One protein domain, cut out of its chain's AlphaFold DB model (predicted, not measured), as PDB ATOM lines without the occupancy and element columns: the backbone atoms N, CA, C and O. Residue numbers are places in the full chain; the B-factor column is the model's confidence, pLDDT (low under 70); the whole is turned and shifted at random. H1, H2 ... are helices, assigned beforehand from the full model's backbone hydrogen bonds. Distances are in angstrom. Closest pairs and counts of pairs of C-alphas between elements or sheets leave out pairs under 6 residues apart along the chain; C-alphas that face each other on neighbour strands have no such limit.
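AT A GLANCE: This is residues 128 to 223 of the 416 residues of the protein "Hypothetical protein" of Tetraselmis chuii (UniProt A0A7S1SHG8). There is little regular structure: long loops make most of the body, with two short helices, H1 and H2, set about at right angles among them. H3 lies at one end of the longest axis, residues 128 to 132 at the other. The 96 printed residues, with three named helices and no named strand, are all helix by class, though only 27 are in named elements. The whole is compact, with a radius of gyration of the C-alphas of 13.4 A and spans of 38 by 34 by 25 A.

IN THESE COORDINATES: Residues 128 to 167 hold no named element, but 157 to 158 pair antiparallel with 165 to 166. H1, residues 168 to 175, begins at C-alpha 168 (131.273, 128.534, 131.467) and is 9.9 A long. H2, residues 181 to 190, measures 13.8 A. H3, residues 214 to 222, measures 13.4 A and ends at C-alpha 222 (151.701, 131.556, 123.088).

HOW THE PARTS SIT: H1 and H2 touch, about perpendicular at 84 degrees; their closest C-alphas, of Phe 172 and Val 183, are 6.1 A apart. H1 and H3 only just touch, with 3 pairs of C-alphas within 8 A, the closest those of Asn 175 and Ile 216 at 6.3 A. H2 and H3 are apart. Every O i to N i+4 pair is within hydrogen-bond range in H1 and H2, and 4 of 5 in H3.

THE WHOLE: The C-alphas farthest apart, of Gly 130 and Ser 221, are 40.6 A apart. The printed part has no cut. The link H1 to H2 is tight, H2 to H3 long. Model pLDDT is under 70 at residues 145 to 153, 177 and 211 to 223.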
ATOM      1  N   VAL A 128     127.748 105.863 126.845       88.31
ATOM      2  CA  VAL A 128     128.725 105.228 125.953       88.31
ATOM      3  C   VAL A 128     128.423 103.740 125.933       88.31
ATOM      4  O   VAL A 128     128.333 103.118 126.991       88.31
ATOM      5  N   ASP A 129     128.200 103.186 124.742       90.50
ATOM      6  CA  ASP A 129     127.864 101.768 124.541       90.50
ATOM      7  C   ASP A 129     126.680 101.292 125.407       90.50
ATOM      8  O   ASP A 129     126.688 100.205 125.986       90.50
ATOM      9  N   GLY A 130     125.667 102.152 125.559       90.94
ATOM     10  CA  GLY A 130     124.476 101.878 126.372       90.94
ATOM     11  C   GLY A 130     124.700 101.925 127.889       90.94
ATOM     12  O   GLY A 130     123.778 101.629 128.646       90.94
ATOM     13  N   ARG A 131     125.893 102.306 128.364       91.00
ATOM     14  CA  ARG A 131     126.202 102.460 129.792       91.00
ATOM     15  C   ARG A 131     126.250 103.932 130.181       91.00
ATOM     16  O   ARG A 131     126.901 104.732 129.514       91.00
ATOM     17  N   ASN A 132     125.608 104.269 131.298       93.19
ATOM     18  CA  ASN A 132     125.738 105.584 131.919       93.19
ATOM     19  C   ASN A 132     127.058 105.650 132.705       93.19
ATOM     20  O   ASN A 132     127.264 104.879 133.644       93.19
ATOM     21  N   LEU A 133     127.959 106.551 132.313       89.56
ATOM     22  CA  LEU A 133     129.280 106.700 132.939       89.56
ATOM     23  C   LEU A 133     129.281 107.607 134.182       89.56
ATOM     24  O   LEU A 133     130.314 107.735 134.842       89.56
ATOM     25  N   GLY A 134     128.154 108.243 134.509       91.12
ATOM     26  CA  GLY A 134     128.082 109.276 135.537       91.12
ATOM     27  C   GLY A 134     128.839 110.552 135.149       91.12
ATOM     28  O   GLY A 134     129.673 110.583 134.241       91.12
ATOM     29  N   ARG A 135     128.533 111.656 135.834       93.06
ATOM     30  CA  ARG A 135     129.165 112.960 135.589       93.06
ATOM     31  C   ARG A 135     130.178 113.304 136.670       93.06
ATOM     32  O   ARG A 135     129.937 113.103 137.862       93.06
ATOM     33  N   ASN A 136     131.300 113.892 136.258       92.62
ATOM     34  CA  ASN A 136     132.234 114.505 137.191       92.62
ATOM     35  C   ASN A 136     131.545 115.655 137.927       92.62
ATOM     36  O   ASN A 136     130.807 116.438 137.337       92.62
ATOM     37  N   ARG A 137     131.856 115.806 139.214       90.12
ATOM     38  CA  ARG A 137     131.309 116.882 140.055       90.12
ATOM     39  C   ARG A 137     132.088 118.193 139.954       90.12
ATOM     40  O   ARG A 137     131.783 119.133 140.682       90.12
ATOM     41  N   SER A 138     133.109 118.263 139.103       91.62
ATOM     42  CA  SER A 138     134.000 119.416 138.966       91.62
ATOM     43  C   SER A 138     134.395 119.664 137.519       91.62
ATOM     44  O   SER A 138     134.560 118.721 136.742       91.62
ATOM     45  N   CYS A 139     134.615 120.936 137.186       93.69
ATOM     46  CA  CYS A 139     135.150 121.337 135.889       93.69
ATOM     47  C   CYS A 139     136.490 120.636 135.628       93.69
ATOM     48  O   CYS A 139     137.387 120.676 136.467       93.69
ATOM     49  N   HIS A 140     136.647 120.036 134.449       94.38
ATOM     50  CA  HIS A 140     137.877 119.338 134.065       94.38
ATOM     51  C   HIS A 140     139.089 120.281 133.962       94.38
ATOM     52  O   HIS A 140     140.221 119.848 134.138       94.38
ATOM     53  N   VAL A 141     138.860 121.574 133.710       92.75
ATOM     54  CA  VAL A 141     139.929 122.566 133.510       92.75
ATOM     55  C   VAL A 141     140.379 123.190 134.829       92.75
ATOM     56  O   VAL A 141     141.550 123.105 135.180       92.75
ATOM     57  N   CYS A 142     139.470 123.827 135.574       92.06
ATOM     58  CA  CYS A 142     139.831 124.513 136.817       92.06
ATOM     59  C   CYS A 142     139.700 123.640 138.066       92.06
ATOM     60  O   CYS A 142     140.022 124.111 139.154       92.06
ATOM     61  N   THR A 143     139.205 122.403 137.949       89.94
ATOM     62  CA  THR A 143     138.943 121.469 139.066       89.94
ATOM     63  C   THR A 143     137.970 121.986 140.129       89.94
ATOM     64  O   THR A 143     137.730 121.325 141.134       89.94
ATOM     65  N   GLN A 144     137.350 123.147 139.902       84.75
ATOM     66  CA  GLN A 144     136.359 123.703 140.814       84.75
ATOM     67  C   GLN A 144     135.079 122.872 140.736       84.75
ATOM     68  O   GLN A 144     134.533 122.641 139.650       84.75
ATOM     69  N   CYS A 145     134.629 122.398 141.897       64.56
ATOM     70  CA  CYS A 145     133.404 121.625 142.033       64.56
ATOM     71  C   CYS A 145     132.179 122.470 141.678       64.56
ATOM     72  O   CYS A 145     132.146 123.662 141.983       64.56
ATOM     73  N   VAL A 146     131.137 121.823 141.157       64.00
ATOM     74  CA  VAL A 146     129.804 122.412 140.949       64.00
ATOM     75  C   VAL A 146     129.298 123.045 142.252       64.00
ATOM     76  O   VAL A 146     128.787 124.154 142.263       64.00
ATOM     77  N   ALA A 147     129.565 122.399 143.392       56.22
ATOM     78  CA  ALA A 147     129.219 122.917 144.717       56.22
ATOM     79  C   ALA A 147     129.993 124.186 145.139       56.22
ATOM     80  O   ALA A 147     129.559 124.893 146.048       56.22
ATOM     81  N   SER A 148     131.143 124.470 144.516       60.66
ATOM     82  CA  SER A 148     131.905 125.705 144.755       60.66
ATOM     83  C   SER A 148     131.365 126.889 143.954       60.66
ATOM     84  O   SER A 148     131.743 128.028 144.215       60.66
ATOM     85  N   TRP A 149     130.433 126.645 143.030       66.06
ATOM     86  CA  TRP A 149     129.746 127.667 142.246       66.06
ATOM     87  C   TRP A 149     128.607 128.301 143.049       66.06
ATOM     88  O   TRP A 149     127.474 128.432 142.591       66.06
ATOM     89  N   ARG A 150     128.918 128.681 144.293       53.19
ATOM     90  CA  ARG A 150     128.027 129.432 145.173       53.19
ATOM     91  C   ARG A 150     127.894 130.847 144.621       53.19
ATOM     92  O   ARG A 150     128.675 131.724 144.968       53.19
ATOM     93  N   GLY A 151     126.935 131.027 143.725       54.69
ATOM     94  CA  GLY A 151     126.622 132.314 143.120       54.69
ATOM     95  C   GLY A 151     126.572 132.214 141.608       54.69
ATOM     96  O   GLY A 151     127.606 132.240 140.960       54.69
ATOM     97  N   ASN A 152     125.357 132.097 141.078       58.53
ATOM     98  CA  ASN A 152     124.958 132.484 139.723       58.53
ATOM     99  C   ASN A 152     125.840 132.044 138.536       58.53
ATOM    100  O   ASN A 152     125.791 132.656 137.473       58.53
ATOM    101  N   PHE A 153     126.652 130.996 138.677       65.38
ATOM    102  CA  PHE A 153     127.330 130.428 137.522       65.38
ATOM    103  C   PHE A 153     126.311 129.617 136.724       65.38
ATOM    104  O   PHE A 153     125.541 128.826 137.282       65.38
ATOM    105  N   SER A 154     126.313 129.833 135.413       80.31
ATOM    106  CA  SER A 154     125.491 129.078 134.476       80.31
ATOM    107  C   SER A 154     125.729 127.575 134.589       80.31
ATOM    108  O   SER A 154     126.765 127.109 135.080       80.31
ATOM    109  N   THR A 155     124.794 126.818 134.029       89.38
ATOM    110  CA  THR A 155     124.943 125.390 133.764       89.38
ATOM    111  C   THR A 155     126.296 125.109 133.088       89.38
ATOM    112  O   THR A 155     126.711 125.872 132.210       89.38
ATOM    113  N   PRO A 156     127.047 124.076 133.513       93.31
ATOM    114  CA  PRO A 156     128.274 123.675 132.839       93.31
ATOM    115  C   PRO A 156     127.964 122.855 131.584       93.31
ATOM    116  O   PRO A 156     126.981 122.112 131.542       93.31
ATOM    117  N   LEU A 157     128.866 122.905 130.606       94.81
ATOM    118  CA  LEU A 157     128.779 122.057 129.423       94.81
ATOM    119  C   LEU A 157     129.284 120.653 129.746       94.81
ATOM    120  O   LEU A 157     130.419 120.479 130.208       94.81
ATOM    121  N   ALA A 158     128.454 119.649 129.491       95.56
ATOM    122  CA  ALA A 158     128.805 118.247 129.673       95.56
ATOM    123  C   ALA A 158     129.161 117.589 128.332       95.56
ATOM    124  O   ALA A 158     128.487 117.805 127.329       95.56
ATOM    125  N   CYS A 159     130.208 116.762 128.319       95.81
ATOM    126  CA  CYS A 159     130.596 115.996 127.133       95.81
ATOM    127  C   CYS A 159     129.601 114.856 126.860       95.81
ATOM    128  O   CYS A 159     129.340 114.055 127.749       95.81
ATOM    129  N   ALA A 160     129.095 114.687 125.645       94.81
ATOM    130  CA  ALA A 160     128.189 113.589 125.298       94.81
ATOM    131  C   ALA A 160     128.822 112.202 125.538       94.81
ATOM    132  O   ALA A 160     128.165 111.284 126.016       94.81
ATOM    133  N   THR A 161     130.126 112.078 125.282       95.00
ATOM    134  CA  THR A 161     130.843 110.795 125.203       95.00
ATOM    135  C   THR A 161     131.726 110.479 126.409       95.00
ATOM    136  O   THR A 161     132.361 109.431 126.444       95.00
ATOM    137  N   CYS A 162     131.830 111.357 127.411       95.69
ATOM    138  CA  CYS A 162     132.613 111.041 128.611       95.69
ATOM    139  C   CYS A 162     132.134 111.798 129.857       95.69
ATOM    140  O   CYS A 162     131.440 112.804 129.732       95.69
ATOM    141  N   PRO A 163     132.558 111.399 131.071       96.00
ATOM    142  CA  PRO A 163     132.143 112.036 132.329       96.00
ATOM    143  C   PRO A 163     132.557 113.502 132.520       96.00
ATOM    144  O   PRO A 163     132.184 114.118 133.521       96.00
ATOM    145  N   LYS A 164     133.372 114.071 131.626       95.44
ATOM    146  CA  LYS A 164     133.952 115.407 131.808       95.44
ATOM    147  C   LYS A 164     132.902 116.504 131.637       95.44
ATOM    148  O   LYS A 164     132.058 116.446 130.743       95.44
ATOM    149  N   ILE A 165     133.030 117.534 132.468       95.56
ATOM    150  CA  ILE A 165     132.234 118.761 132.410       95.56
ATOM    151  C   ILE A 165     133.157 119.984 132.365       95.56
ATOM    152  O   ILE A 165     134.285 119.938 132.868       95.56
ATOM    153  N   PHE A 166     132.682 121.081 131.786       94.50
ATOM    154  CA  PHE A 166     133.421 122.331 131.617       94.50
ATOM    155  C   PHE A 166     132.566 123.491 132.126       94.50
ATOM    156  O   PHE A 166     131.431 123.665 131.693       94.50
ATOM    157  N   CYS A 167     133.092 124.290 133.058       92.88
ATOM    158  CA  CYS A 167     132.372 125.479 133.507       92.88
ATOM    159  C   CYS A 167     132.423 126.576 132.438       92.88
ATOM    160  O   CYS A 167     133.419 126.711 131.717       92.88
ATOM    161  N   SER A 168     131.379 127.401 132.391       90.75
ATOM    162  CA  SER A 168     131.273 128.534 131.467       90.75
ATOM    163  C   SER A 168     132.456 129.487 131.554       90.75
ATOM    164  O   SER A 168     132.932 129.949 130.529       90.75
ATOM    165  N   ARG A 169     133.034 129.708 132.741       89.50
ATOM    166  CA  ARG A 169     134.242 130.536 132.886       89.50
ATOM    167  C   ARG A 169     135.456 129.956 132.153       89.50
ATOM    168  O   ARG A 169     136.197 130.693 131.508       89.50
ATOM    169  N   CYS A 170     135.688 128.649 132.261       91.50
ATOM    170  CA  CYS A 170     136.787 128.007 131.542       91.50
ATOM    171  C   CYS A 170     136.520 127.983 130.040       91.50
ATOM    172  O   CYS A 170     137.439 128.271 129.282       91.50
ATOM    173  N   LEU A 171     135.281 127.710 129.619       90.75
ATOM    174  CA  LEU A 171     134.890 127.802 128.212       90.75
ATOM    175  C   LEU A 171     135.086 129.215 127.676       90.75
ATOM    176  O   LEU A 171     135.722 129.374 126.650       90.75
ATOM    177  N   PHE A 172     134.670 130.243 128.410       88.69
ATOM    178  CA  PHE A 172     134.891 131.641 128.055       88.69
ATOM    179  C   PHE A 172     136.371 131.965 127.862       88.69
ATOM    180  O   PHE A 172     136.749 132.576 126.865       88.69
ATOM    181  N   HIS A 173     137.240 131.509 128.767       86.50
ATOM    182  CA  HIS A 173     138.680 131.721 128.621       86.50
ATOM    183  C   HIS A 173     139.307 130.919 127.469       86.50
ATOM    184  O   HIS A 173     140.253 131.407 126.858       86.50
ATOM    185  N   ILE A 174     138.802 129.717 127.176       85.56
ATOM    186  CA  ILE A 174     139.305 128.849 126.099       85.56
ATOM    187  C   ILE A 174     138.838 129.347 124.731       85.56
ATOM    188  O   ILE A 174     139.656 129.545 123.835       85.56
ATOM    189  N   ASN A 175     137.532 129.568 124.600       76.62
ATOM    190  CA  ASN A 175     136.882 130.107 123.411       76.62
ATOM    191  C   ASN A 175     137.412 131.507 123.145       76.62
ATOM    192  O   ASN A 175     137.615 131.908 122.006       76.62
ATOM    193  N   GLY A 176     137.687 132.250 124.217       70.81
ATOM    194  CA  GLY A 176     138.173 133.601 124.105       70.81
ATOM    195  C   GLY A 176     137.159 134.498 123.395       70.81
ATOM    196  O   GLY A 176     137.544 135.448 122.713       70.81
ATOM    197  N   ALA A 177     135.878 134.175 123.573       68.19
ATOM    198  CA  ALA A 177     134.790 135.077 123.275       68.19
ATOM    199  C   ALA A 177     135.019 136.373 124.064       68.19
ATOM    200  O   ALA A 177     135.508 136.360 125.200       68.19
ATOM    201  N   ASP A 178     134.737 137.505 123.432       70.12
ATOM    202  CA  ASP A 178     134.721 138.791 124.127       70.12
ATOM    203  C   ASP A 178     133.408 138.994 124.895       70.12
ATOM    204  O   ASP A 178     133.334 139.866 125.754       70.12
ATOM    205  N   ASP A 179     132.431 138.116 124.653       74.06
ATOM    206  CA  ASP A 179     131.100 138.141 125.239       74.06
ATOM    207  C   ASP A 179     130.793 136.826 125.975       74.06
ATOM    208  O   ASP A 179     131.051 135.728 125.471       74.06
ATOM    209  N   LEU A 180     130.289 136.956 127.200       74.38
ATOM    210  CA  LEU A 180     129.922 135.853 128.080       74.38
ATOM    211  C   LEU A 180     128.596 135.205 127.637       74.38
ATOM    212  O   LEU A 180     128.433 134.004 127.838       74.38
ATOM    213  N   GLU A 181     127.699 135.960 126.990       75.75
ATOM    214  CA  GLU A 181     126.411 135.469 126.470       75.75
ATOM    215  C   GLU A 181     126.606 134.409 125.396       75.75
ATOM    216  O   GLU A 181     126.048 133.323 125.500       75.75
ATOM    217  N   ASN A 182     127.521 134.658 124.454       82.94
ATOM    218  CA  ASN A 182     127.875 133.687 123.417       82.94
ATOM    219  C   ASN A 182     128.314 132.338 124.002       82.94
ATOM    220  O   ASN A 182     128.178 131.304 123.357       82.94
ATOM    221  N   VAL A 183     128.874 132.329 125.216       88.25
ATOM    222  CA  VAL A 183     129.259 131.086 125.890       88.25
ATOM    223  C   VAL A 183     128.054 130.406 126.525       88.25
ATOM    224  O   VAL A 183     128.011 129.181 126.527       88.25
ATOM    225  N   TYR A 184     127.094 131.156 127.062       88.88
ATOM    226  CA  TYR A 184     125.865 130.587 127.612       88.88
ATOM    227  C   TYR A 184     124.975 130.012 126.517       88.88
ATOM    228  O   TYR A 184     124.622 128.839 126.614       88.88
ATOM    229  N   ASP A 185     124.750 130.762 125.437       88.56
ATOM    230  CA  ASP A 185     124.025 130.285 124.258       88.56
ATOM    231  C   ASP A 185     124.705 129.039 123.683       88.56
ATOM    232  O   ASP A 185     124.057 128.029 123.419       88.56
ATOM    233  N   PHE A 186     126.042 129.056 123.582       90.25
ATOM    234  CA  PHE A 186     126.802 127.882 123.163       90.25
ATOM    235  C   PHE A 186     126.568 126.691 124.093       90.25
ATOM    236  O   PHE A 186     126.341 125.587 123.605       90.25
ATOM    237  N   VAL A 187     126.622 126.886 125.415       92.88
ATOM    238  CA  VAL A 187     126.392 125.807 126.387       92.88
ATOM    239  C   VAL A 187     124.990 125.227 126.224       92.88
ATOM    240  O   VAL A 187     124.866 124.008 126.165       92.88
ATOM    241  N   GLU A 188     123.962 126.068 126.129       90.81
ATOM    242  CA  GLU A 188     122.572 125.631 125.976       90.81
ATOM    243  C   GLU A 188     122.353 124.891 124.656       90.81
ATOM    244  O   GLU A 188     121.854 123.766 124.656       90.81
ATOM    245  N   GLU A 189     122.808 125.467 123.542       92.81
ATOM    246  CA  GLU A 189     122.655 124.877 122.214       92.81
ATOM    247  C   GLU A 189     123.412 123.544 122.105       92.81
ATOM    248  O   GLU A 189     122.990 122.635 121.396       92.81
ATOM    249  N   HIS A 190     124.544 123.395 122.797       94.06
ATOM    250  CA  HIS A 190     125.436 122.240 122.674       94.06
ATOM    251  C   HIS A 190     125.295 121.202 123.793       94.06
ATOM    252  O   HIS A 190     125.985 120.170 123.771       94.06
ATOM    253  N   GLN A 191     124.380 121.421 124.735       93.94
ATOM    254  CA  GLN A 191     124.167 120.527 125.862       93.94
ATOM    255  C   GLN A 191     123.746 119.128 125.384       93.94
ATOM    256  O   GLN A 191     122.807 118.958 124.614       93.94
ATOM    257  N   GLY A 192     124.473 118.096 125.822       91.81
ATOM    258  CA  GLY A 192     124.174 116.696 125.492       91.81
ATOM    259  C   GLY A 192     124.625 116.220 124.104       91.81
ATOM    260  O   GLY A 192     124.698 115.013 123.895       91.81
ATOM    261  N   ARG A 193     124.999 117.122 123.185       94.44
ATOM    262  CA  ARG A 193     125.508 116.766 121.840       94.44
ATOM    263  C   ARG A 193     127.005 117.015 121.641       94.44
ATOM    264  O   ARG A 193     127.614 116.429 120.750       94.44
ATOM    265  N   TRP A 194     127.621 117.867 122.458       94.81
ATOM    266  CA  TRP A 194     129.026 118.240 122.289       94.81
ATOM    267  C   TRP A 194     130.007 117.176 122.777       94.81
ATOM    268  O   TRP A 194     129.873 116.649 123.878       94.81
ATOM    269  N   SER A 195     131.046 116.912 121.984       95.00
ATOM    270  CA  SER A 195     132.172 116.064 122.378       95.00
ATOM    271  C   SER A 195     133.361 116.921 122.795       95.00
ATOM    272  O   SER A 195     133.778 117.812 122.066       95.00
ATOM    273  N   CYS A 196     133.920 116.649 123.973       94.38
ATOM    274  CA  CYS A 196     135.015 117.450 124.504       94.38
ATOM    275  C   CYS A 196     136.334 117.239 123.760       94.38
ATOM    276  O   CYS A 196     136.568 116.170 123.200       94.38
ATOM    277  N   PHE A 197     137.248 118.201 123.910       91.75
ATOM    278  CA  PHE A 197     138.599 118.214 123.320       91.75
ATOM    279  C   PHE A 197     139.420 116.935 123.536       91.75
ATOM    280  O   PHE A 197     140.318 116.620 122.762       91.75
ATOM    281  N   TYR A 198     139.147 116.197 124.614       91.44
ATOM    282  CA  TYR A 198     139.824 114.929 124.886       91.44
ATOM    283  C   TYR A 198     139.245 113.774 124.077       91.44
ATOM    284  O   TYR A 198     139.989 112.890 123.679       91.44
ATOM    285  N   CYS A 199     137.931 113.769 123.862       93.38
ATOM    286  CA  CYS A 199     137.248 112.725 123.104       93.38
ATOM    287  C   CYS A 199     137.422 112.916 121.600       93.38
ATOM    288  O   CYS A 199     137.465 111.940 120.864       93.38
ATOM    289  N   THR A 200     137.522 114.164 121.150       91.94
ATOM    290  CA  THR A 200     137.774 114.495 119.747       91.94
ATOM    291  C   THR A 200     139.256 114.448 119.384       91.94
ATOM    292  O   THR A 200     139.584 114.563 118.210       91.94
ATOM    293  N   GLU A 201     140.150 114.357 120.377       90.56
ATOM    294  CA  GLU A 201     141.603 114.544 120.225       90.56
ATOM    295  C   GLU A 201     141.983 115.862 119.522       90.56
ATOM    296  O   GLU A 201     143.112 116.051 119.064       90.56
ATOM    297  N   THR A 202     141.049 116.814 119.466       85.94
ATOM    298  CA  THR A 202     141.267 118.125 118.875       85.94
ATOM    299  C   THR A 202     141.644 119.116 119.957       85.94
ATOM    300  O   THR A 202     141.040 119.214 121.026       85.94
ATOM    301  N   CYS A 203     142.661 119.916 119.664       80.69
ATOM    302  CA  CYS A 203     142.901 121.110 120.449       80.69
ATOM    303  C   CYS A 203     141.689 122.048 120.321       80.69
ATOM    304  O   CYS A 203     141.134 122.171 119.230       80.69
ATOM    305  N   ALA A 204     141.323 122.781 121.379       78.25
ATOM    306  CA  ALA A 204     140.233 123.765 121.315       78.25
ATOM    307  C   ALA A 204     140.383 124.740 120.133       78.25
ATOM    308  O   ALA A 204     139.412 125.166 119.526       78.25
ATOM    309  N   CYS A 205     141.627 125.035 119.750       70.69
ATOM    310  CA  CYS A 205     141.971 125.929 118.652       70.69
ATOM    311  C   CYS A 205     141.751 125.354 117.237       70.69
ATOM    312  O   CYS A 205     141.904 126.082 116.248       70.69
ATOM    313  N   GLN A 206     141.437 124.062 117.155       78.81
ATOM    314  CA  GLN A 206     141.114 123.303 115.947       78.81
ATOM    315  C   GLN A 206     139.639 122.882 115.904       78.81
ATOM    316  O   GLN A 206     139.194 122.406 114.864       78.81
ATOM    317  N   ASP A 207     138.895 123.051 117.000       78.81
ATOM    318  CA  ASP A 207     137.482 122.696 117.061       78.81
ATOM    319  C   ASP A 207     136.675 123.622 116.128       78.81
ATOM    320  O   ASP A 207     136.716 124.844 116.303       78.81
ATOM    321  N   PRO A 208     135.973 123.083 115.113       78.44
ATOM    322  CA  PRO A 208     135.204 123.884 114.168       78.44
ATOM    323  C   PRO A 208     134.050 124.643 114.831       78.44
ATOM    324  O   PRO A 208     133.741 125.739 114.375       78.44
ATOM    325  N   ALA A 209     133.472 124.120 115.920       75.25
ATOM    326  CA  ALA A 209     132.415 124.801 116.668       75.25
ATOM    327  C   ALA A 209     132.944 126.032 117.425       75.25
ATOM    328  O   ALA A 209     132.180 126.921 117.785       75.25
ATOM    329  N   LEU A 210     134.263 126.101 117.640       71.06
ATOM    330  CA  LEU A 210     134.945 127.200 118.333       71.06
ATOM    331  C   LEU A 210     135.801 128.059 117.391       71.06
ATOM    332  O   LEU A 210     136.490 128.991 117.821       71.06
ATOM    333  N   LYS A 211     135.803 127.732 116.096       67.38
ATOM    334  CA  LYS A 211     136.638 128.373 115.084       67.38
ATOM    335  C   LYS A 211     136.035 129.727 114.703       67.38
ATOM    336  O   LYS A 211     134.890 129.801 114.283       67.38
ATOM    337  N   GLY A 212     136.832 130.793 114.813       63.06
ATOM    338  CA  GLY A 212     136.411 132.170 114.505       63.06
ATOM    339  C   GLY A 212     136.585 133.161 115.657       63.06
ATOM    340  O   GLY A 212     136.371 134.354 115.467       63.06
ATOM    341  N   LEU A 213     137.015 132.698 116.836       61.91
ATOM    342  CA  LEU A 213     137.177 133.553 118.009       61.91
ATOM    343  C   LEU A 213     138.622 134.095 118.144       61.91
ATOM    344  O   LEU A 213     139.583 133.318 118.174       61.91
ATOM    345  N   PRO A 214     138.816 135.423 118.268       59.16
ATOM    346  CA  PRO A 214     140.111 136.098 118.074       59.16
ATOM    347  C   PRO A 214     141.202 135.733 119.094       59.16
ATOM    348  O   PRO A 214     142.401 135.856 118.831       59.16
ATOM    349  N   LYS A 215     140.827 135.262 120.285       59.62
ATOM    350  CA  LYS A 215     141.782 134.898 121.345       59.62
ATOM    351  C   LYS A 215     142.354 133.487 121.186       59.62
ATOM    352  O   LYS A 215     143.436 133.224 121.715       59.62
ATOM    353  N   ILE A 216     141.718 132.602 120.419       57.44
ATOM    354  CA  ILE A 216     142.228 131.239 120.221       57.44
ATOM    355  C   ILE A 216     143.538 131.237 119.417       57.44
ATOM    356  O   ILE A 216     144.467 130.482 119.714       57.44
ATOM    357  N   ASP A 217     143.681 132.191 118.495       57.38
ATOM    358  CA  ASP A 217     144.916 132.428 117.746       57.38
ATOM    359  C   ASP A 217     146.018 133.059 118.620       57.38
ATOM    360  O   ASP A 217     147.215 132.789 118.450       57.38
ATOM    361  N   ARG A 218     145.633 133.801 119.669       57.12
ATOM    362  CA  ARG A 218     146.560 134.275 120.711       57.12
ATOM    363  C   ARG A 218     147.062 133.129 121.605       57.12
ATOM    364  O   ARG A 218     148.211 133.157 122.043       57.12
ATOM    365  N   HIS A 219     146.253 132.103 121.860       60.03
ATOM    366  CA  HIS A 219     146.687 130.917 122.610       60.03
ATOM    367  C   HIS A 219     147.591 129.990 121.782       60.03
ATOM    368  O   HIS A 219     148.583 129.489 122.323       60.03
ATOM    369  N   LYS A 220     147.324 129.843 120.472       56.28
ATOM    370  CA  LYS A 220     148.225 129.173 119.512       56.28
ATOM    371  C   LYS A 220     149.611 129.827 119.492       56.28
ATOM    372  O   LYS A 220     150.613 129.145 119.674       56.28
ATOM    373  N   SER A 221     149.670 131.154 119.351       57.62
ATOM    374  CA  SER A 221     150.943 131.896 119.304       57.62
ATOM    375  C   SER A 221     151.726 131.888 120.624       57.62
ATOM    376  O   SER A 221     152.944 132.051 120.612       57.62
ATOM    377  N   ARG A 222     151.059 131.660 121.765       57.56
ATOM    378  CA  ARG A 222     151.701 131.556 123.088       57.56
ATOM    379  C   ARG A 222     152.111 130.131 123.482       57.56
ATOM    380  O   ARG A 222     152.739 129.971 124.525       57.56
ATOM    381  N   GLY A 223     151.769 129.108 122.691       49.47
ATOM    382  CA  GLY A 223     152.141 127.711 122.963       49.47
ATOM    383  C   GLY A 223     151.426 127.078 124.163       49.47
ATOM    384  O   GLY A 223     151.929 126.116 124.735       49.47
TER     385      GLY A 223